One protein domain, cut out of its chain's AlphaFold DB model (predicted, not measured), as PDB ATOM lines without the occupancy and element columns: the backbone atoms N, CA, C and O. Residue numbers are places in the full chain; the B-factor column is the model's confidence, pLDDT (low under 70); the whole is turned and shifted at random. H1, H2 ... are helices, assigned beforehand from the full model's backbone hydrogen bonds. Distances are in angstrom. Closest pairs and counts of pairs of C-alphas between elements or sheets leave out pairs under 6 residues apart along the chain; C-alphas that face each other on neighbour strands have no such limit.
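What this domain is: This is residues 121 to 172 of the 172 residues of an uncharacterized protein of Piromyces sp. (strain E2) (UniProt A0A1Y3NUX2). A short helix, H1, sits to one side of one long helix, H2, and the chain's last stretch, residues 156 to 172, folds back beside H2 before its end, residues 167 to 172, sticks out free. You will find 52 residues printed, with two named helices in the order H1, H2 and no named strand. The class is all helix, though under half of the residues, 23 of 52, are in named elements. The whole is compact, with a radius of gyration of the C-alphas of 11.2 A, and spans 28 by 25 by 18 A.

How they stand to each other: Look first at H1, residues 125 to 130, and then at H2, residues 139 to 155. They are near each other, with 6 pairs of C-alphas within 10 A; no pair is within 8 A, but only just, for the closest C-alphas are 8.0 A apart. In both helices every O i to N i+4 pair is within hydrogen-bond range.

Where its parts are: Find C-alpha 125 at (-40.494, 40.433, 14.661); from there H1 runs to Lys 130, 8.5 A from first to last C-alpha. After H1, with 8 residues between them, H2 begins with C-alpha 139 at (-57.325, 35.279, 15.536) and runs 24.2 A to C-alpha 155 at (-40.984, 31.817, 32.995).

The domain as a whole: Between Leu 121 and Phe 172, the chain's last residue, the printed part has no cut, and its first and last C-alphas are 19.8 A apart. The two C-alphas farthest apart, those of Asn 132 and Gly 170, are 30.4 A apart. The link from H1 to H2 is short. In the B-factor column, the mean pLDDT of the printed part is 89.5, and residues 167 to 172, which stand free, are under 70.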
ATOM      1  N   LEU A 121     -52.495  45.021  12.246       88.75
ATOM      2  CA  LEU A 121     -51.817  44.389  13.379       88.75
ATOM      3  C   LEU A 121     -50.300  44.583  13.256       88.75
ATOM      4  O   LEU A 121     -49.661  43.989  12.389       88.75
ATOM      5  N   TYR A 122     -49.712  45.371  14.154       90.88
ATOM      6  CA  TYR A 122     -48.258  45.490  14.260       90.88
ATOM      7  C   TYR A 122     -47.693  44.336  15.088       90.88
ATOM      8  O   TYR A 122     -48.160  44.060  16.190       90.88
ATOM      9  N   SER A 123     -46.673  43.661  14.558       92.88
ATOM     10  CA  SER A 123     -46.034  42.510  15.204       92.88
ATOM     11  C   SER A 123     -44.560  42.783  15.491       92.88
ATOM     12  O   SER A 123     -43.833  43.276  14.631       92.88
ATOM     13  N   ASN A 124     -44.085  42.422  16.686       94.69
ATOM     14  CA  ASN A 124     -42.668  42.530  17.027       94.69
ATOM     15  C   ASN A 124     -41.888  41.326  16.476       94.69
ATOM     16  O   ASN A 124     -41.820  40.265  17.101       94.69
ATOM     17  N   GLU A 125     -41.254  41.503  15.316       96.12
ATOM     18  CA  GLU A 125     -40.494  40.433  14.661       96.12
ATOM     19  C   GLU A 125     -39.367  39.849  15.517       96.12
ATOM     20  O   GLU A 125     -39.050  38.669  15.377       96.12
ATOM     21  N   LYS A 126     -38.735  40.645  16.391       96.88
ATOM     22  CA  LYS A 126     -37.633  40.155  17.233       96.88
ATOM     23  C   LYS A 126     -38.142  39.117  18.232       96.88
ATOM     24  O   LYS A 126     -37.499  38.090  18.424       96.88
ATOM     25  N   ILE A 127     -39.311  39.371  18.817       95.88
ATOM     26  CA  ILE A 127     -39.949  38.466  19.777       95.88
ATOM     27  C   ILE A 127     -40.467  37.217  19.062       95.88
ATOM     28  O   ILE A 127     -40.195  36.104  19.505       95.88
ATOM     29  N   LEU A 128     -41.117  37.375  17.904       97.38
ATOM     30  CA  LEU A 128     -41.550  36.233  17.094       97.38
ATOM     31  C   LEU A 128     -40.368  35.324  16.712       97.38
ATOM     32  O   LEU A 128     -40.446  34.109  16.890       97.38
ATOM     33  N   LYS A 129     -39.236  35.902  16.284       97.81
ATOM     34  CA  LYS A 129     -38.010  35.153  15.956       97.81
ATOM     35  C   LYS A 129     -37.404  34.453  17.176       97.81
ATOM     36  O   LYS A 129     -37.030  33.290  17.054       97.81
ATOM     37  N   LYS A 130     -37.355  35.109  18.347       97.44
ATOM     38  CA  LYS A 130     -36.866  34.515  19.613       97.44
ATOM     39  C   LYS A 130     -37.572  33.193  19.936       97.44
ATOM     40  O   LYS A 130     -36.926  32.257  20.394       97.44
ATOM     41  N   TYR A 131     -38.871  33.111  19.654       97.06
ATOM     42  CA  TYR A 131     -39.714  31.951  19.957       97.06
ATOM     43  C   TYR A 131     -40.048  31.074  18.743       97.06
ATOM     44  O   TYR A 131     -40.912  30.200  18.835       97.06
ATOM     45  N   ASN A 132     -39.374  31.298  17.609       97.75
ATOM     46  CA  ASN A 132     -39.602  30.590  16.349       97.75
ATOM     47  C   ASN A 132     -41.089  30.571  15.924       97.75
ATOM     48  O   ASN A 132     -41.649  29.530  15.578       97.75
ATOM     49  N   LYS A 133     -41.746  31.734  16.005       97.56
ATOM     50  CA  LYS A 133     -43.141  31.954  15.604       97.56
ATOM     51  C   LYS A 133     -43.214  32.795  14.335       97.56
ATOM     52  O   LYS A 133     -42.366  33.649  14.087       97.56
ATOM     53  N   THR A 134     -44.247  32.559  13.537       96.75
ATOM     54  CA  THR A 134     -44.574  33.370  12.359       96.75
ATOM     55  C   THR A 134     -45.549  34.484  12.728       96.75
ATOM     56  O   THR A 134     -46.185  34.440  13.779       96.75
ATOM     57  N   ILE A 135     -45.686  35.479  11.849       96.38
ATOM     58  CA  ILE A 135     -46.738  36.492  11.977       96.38
ATOM     59  C   ILE A 135     -48.097  35.773  11.892       96.38
ATOM     60  O   ILE A 135     -48.304  35.030  10.924       96.38
ATOM     61  N   PRO A 136     -48.996  35.945  12.878       95.19
ATOM     62  CA  PRO A 136     -50.289  35.275  12.884       95.19
ATOM     63  C   PRO A 136     -51.183  35.813  11.766       95.19
ATOM     64  O   PRO A 136     -51.239  37.018  11.523       95.19
ATOM     65  N   LYS A 137     -51.895  34.910  11.095       95.88
ATOM     66  CA  LYS A 137     -52.825  35.215   9.999       95.88
ATOM     67  C   LYS A 137     -54.288  35.073  10.406       95.88
ATOM     68  O   LYS A 137     -55.168  35.503   9.665       95.88
ATOM     69  N   THR A 138     -54.552  34.478  11.568       96.38
ATOM     70  CA  THR A 138     -55.895  34.303  12.132       96.38
ATOM     71  C   THR A 138     -55.935  34.739  13.593       96.38
ATOM     72  O   THR A 138     -54.900  34.837  14.257       96.38
ATOM     73  N   TRP A 139     -57.139  34.976  14.116       94.38
ATOM     74  CA  TRP A 139     -57.325  35.279  15.536       94.38
ATOM     75  C   TRP A 139     -56.894  34.127  16.443       94.38
ATOM     76  O   TRP A 139     -56.268  34.376  17.469       94.38
ATOM     77  N   ASP A 140     -57.137  32.879  16.047       97.56
ATOM     78  CA  ASP A 140     -56.705  31.711  16.820       97.56
ATOM     79  C   ASP A 140     -55.176  31.591  16.860       97.56
ATOM     80  O   ASP A 140     -54.595  31.356  17.924       97.56
ATOM     81  N   GLU A 141     -54.506  31.807  15.722       96.69
ATOM     82  CA  GLU A 141     -53.041  31.856  15.655       96.69
ATOM     83  C   GLU A 141     -52.489  32.992  16.511       96.69
ATOM     84  O   GLU A 141     -51.508  32.791  17.231       96.69
ATOM     85  N   PHE A 142     -53.123  34.165  16.457       95.69
ATOM     86  CA  PHE A 142     -52.755  35.316  17.269       95.69
ATOM     87  C   PHE A 142     -52.874  34.991  18.759       95.69
ATOM     88  O   PHE A 142     -51.884  35.108  19.475       95.69
ATOM     89  N   LEU A 143     -54.029  34.510  19.227       95.75
ATOM     90  CA  LEU A 143     -54.263  34.170  20.634       95.75
ATOM     91  C   LEU A 143     -53.298  33.088  21.127       95.75
ATOM     92  O   LEU A 143     -52.700  33.225  22.196       95.75
ATOM     93  N   THR A 144     -53.103  32.036  20.334       97.38
ATOM     94  CA  THR A 144     -52.226  30.912  20.689       97.38
ATOM     95  C   THR A 144     -50.765  31.348  20.755       97.38
ATOM     96  O   THR A 144     -50.056  31.017  21.705       97.38
ATOM     97  N   THR A 145     -50.310  32.122  19.767       96.69
ATOM     98  CA  THR A 145     -48.933  32.629  19.697       96.69
ATOM     99  C   THR A 145     -48.652  33.606  20.831       96.69
ATOM    100  O   THR A 145     -47.658  33.452  21.537       96.69
ATOM    101  N   SER A 146     -49.554  34.562  21.042       95.94
ATOM    102  CA  SER A 146     -49.487  35.559  22.108       95.94
ATOM    103  C   SER A 146     -49.436  34.917  23.491       95.94
ATOM    104  O   SER A 146     -48.562  35.257  24.287       95.94
ATOM    105  N   LYS A 147     -50.313  33.941  23.760       96.44
ATOM    106  CA  LYS A 147     -50.324  33.207  25.030       96.44
ATOM    107  C   LYS A 147     -49.028  32.434  25.249       96.44
ATOM    108  O   LYS A 147     -48.430  32.552  26.309       96.44
ATOM    109  N   TYR A 148     -48.571  31.695  24.237       97.44
ATOM    110  CA  TYR A 148     -47.323  30.939  24.329       97.44
ATOM    111  C   TYR A 148     -46.130  31.844  24.661       97.44
ATOM    112  O   TYR A 148     -45.359  31.538  25.562       97.44
ATOM    113  N   ILE A 149     -45.987  32.966  23.951       97.50
ATOM    114  CA  ILE A 149     -44.881  33.905  24.173       97.50
ATOM    115  C   ILE A 149     -44.973  34.522  25.570       97.50
ATOM    116  O   ILE A 149     -43.965  34.579  26.266       97.50
ATOM    117  N   MET A 150     -46.168  34.936  25.997       96.56
ATOM    118  CA  MET A 150     -46.382  35.486  27.335       96.56
ATOM    119  C   MET A 150     -45.971  34.495  28.428       96.56
ATOM    120  O   MET A 150     -45.207  34.853  29.321       96.56
ATOM    121  N   ASP A 151     -46.401  33.237  28.317       96.94
ATOM    122  CA  ASP A 151     -46.056  32.196  29.285       96.94
ATOM    123  C   ASP A 151     -44.531  31.954  29.343       96.94
ATOM    124  O   ASP A 151     -43.976  31.743  30.422       96.94
ATOM    125  N   GLU A 152     -43.825  32.009  28.209       97.12
ATOM    126  CA  GLU A 152     -42.364  31.845  28.158       97.12
ATOM    127  C   GLU A 152     -41.583  33.071  28.670       97.12
ATOM    128  O   GLU A 152     -40.522  32.922  29.286       97.12
ATOM    129  N   GLU A 153     -42.085  34.283  28.438       97.00
ATOM    130  CA  GLU A 153     -41.519  35.517  28.998       97.00
ATOM    131  C   GLU A 153     -41.684  35.539  30.527       97.00
ATOM    132  O   GLU A 153     -40.723  35.822  31.245       97.00
ATOM    133  N   TYR A 154     -42.840  35.116  31.047       95.88
ATOM    134  CA  TYR A 154     -43.084  35.015  32.492       95.88
ATOM    135  C   TYR A 154     -42.193  33.968  33.164       95.88
ATOM    136  O   TYR A 154     -41.617  34.235  34.218       95.88
ATOM    137  N   LYS A 155     -41.975  32.809  32.526       96.38
ATOM    138  CA  LYS A 155     -40.984  31.817  32.995       96.38
ATOM    139  C   LYS A 155     -39.556  32.370  33.024       96.38
ATOM    140  O   LYS A 155     -38.733  31.888  33.796       96.38
ATOM    141  N   SER A 156     -39.271  33.378  32.202       94.25
ATOM    142  CA  SER A 156     -37.982  34.076  32.141       94.25
ATOM    143  C   SER A 156     -37.918  35.301  33.068       94.25
ATOM    144  O   SER A 156     -37.027  36.133  32.910       94.25
ATOM    145  N   ASN A 157     -38.844  35.417  34.031       93.88
ATOM    146  CA  ASN A 157     -39.005  36.540  34.964       93.88
ATOM    147  C   ASN A 157     -39.315  37.903  34.309       93.88
ATOM    148  O   ASN A 157     -39.144  38.939  34.950       93.88
ATOM    149  N   ASN A 158     -39.802  37.935  33.064       93.94
ATOM    150  CA  ASN A 158     -40.252  39.162  32.403       93.94
ATOM    151  C   ASN A 158     -41.764  39.374  32.601       93.94
ATOM    152  O   ASN A 158     -42.558  39.206  31.678       93.94
ATOM    153  N   MET A 159     -42.162  39.705  33.830       92.00
ATOM    154  CA  MET A 159     -43.575  39.797  34.233       92.00
ATOM    155  C   MET A 159     -44.328  40.998  33.641       92.00
ATOM    156  O   MET A 159     -45.553  40.996  33.637       92.00
ATOM    157  N   ASP A 160     -43.612  41.995  33.116       90.75
ATOM    158  CA  ASP A 160     -44.202  43.186  32.487       90.75
ATOM    159  C   ASP A 160     -44.522  42.970  30.997       90.75
ATOM    160  O   ASP A 160     -44.956  43.890  30.297       90.75
ATOM    161  N   PHE A 161     -44.281  41.763  30.472       92.62
ATOM    162  CA  PHE A 161     -44.551  41.458  29.077       92.62
ATOM    163  C   PHE A 161     -46.054  41.484  28.774       92.62
ATOM    164  O   PHE A 161     -46.818  40.643  29.240       92.62
ATOM    165  N   LEU A 162     -46.459  42.412  27.907       90.88
ATOM    166  CA  LEU A 162     -47.823  42.510  27.406       90.88
ATOM    167  C   LEU A 162     -47.896  41.933  25.979       90.88
ATOM    168  O   LEU A 162     -47.344  42.539  25.055       90.88
ATOM    169  N   PRO A 163     -48.583  40.796  25.753       89.38
ATOM    170  CA  PRO A 163     -48.640  40.166  24.432       89.38
ATOM    171  C   PRO A 163     -49.435  40.972  23.398       89.38
ATOM    172  O   PRO A 163     -49.258  40.783  22.196       89.38
ATOM    173  N   TYR A 164     -50.319  41.860  23.855       89.69
ATOM    174  CA  TYR A 164     -51.121  42.721  23.001       89.69
ATOM    175  C   TYR A 164     -51.424  44.041  23.697       89.69
ATOM    176  O   TYR A 164     -52.005  44.058  24.778       89.69
ATOM    177  N   ASN A 165     -51.082  45.143  23.037       82.69
ATOM    178  CA  ASN A 165     -51.556  46.463  23.405       82.69
ATOM    179  C   ASN A 165     -52.562  46.918  22.345       82.69
ATOM    180  O   ASN A 165     -52.176  47.243  21.225       82.69
ATOM    181  N   GLY A 166     -53.846  46.924  22.700       77.12
ATOM    182  CA  GLY A 166     -54.912  47.416  21.824       77.12
ATOM    183  C   GLY A 166     -55.026  48.936  21.770       77.12
ATOM    184  O   GLY A 166     -56.026  49.426  21.260       77.12
ATOM    185  N   PHE A 167     -54.048  49.664  22.324       65.38
ATOM    186  CA  PHE A 167     -54.129  51.102  22.586       65.38
ATOM    187  C   PHE A 167     -55.357  51.482  23.424       65.38
ATOM    188  O   PHE A 167     -55.890  52.575  23.289       65.38
ATOM    189  N   PHE A 168     -55.789  50.578  24.309       61.69
ATOM    190  CA  PHE A 168     -56.739  50.909  25.361       61.69
ATOM    191  C   PHE A 168     -55.950  51.475  26.539       61.69
ATOM    192  O   PHE A 168     -55.053  50.834  27.080       61.69
ATOM    193  N   ASP A 169     -56.300  52.680  26.940       47.88
ATOM    194  CA  ASP A 169     -55.728  53.483  28.015       47.88
ATOM    195  C   ASP A 169     -56.119  52.990  29.430       47.88
ATOM    196  O   ASP A 169     -55.975  53.695  30.428       47.88
ATOM    197  N   GLY A 170     -56.533  51.723  29.545       46.78
ATOM    198  CA  GLY A 170     -56.814  51.040  30.804       46.78
ATOM    199  C   GLY A 170     -55.748  49.998  31.142       46.78
ATOM    200  O   GLY A 170     -55.405  49.154  30.316       46.78
ATOM    201  N   LYS A 171     -55.246  50.017  32.382       38.69
ATOM    202  CA  LYS A 171     -54.541  48.858  32.948       38.69
ATOM    203  C   LYS A 171     -55.561  47.729  33.122       38.69
ATOM    204  O   LYS A 171     -56.534  47.923  33.850       38.69
ATOM    205  N   PHE A 172     -55.347  46.604  32.445       41.28
ATOM    206  CA  PHE A 172     -56.077  45.356  32.688       41.28
ATOM    207  C   PHE A 172     -55.455  44.588  33.855       41.28
ATOM    208  O   PHE A 172     -54.214  44.669  34.008       41.28
TER     209      PHE A 172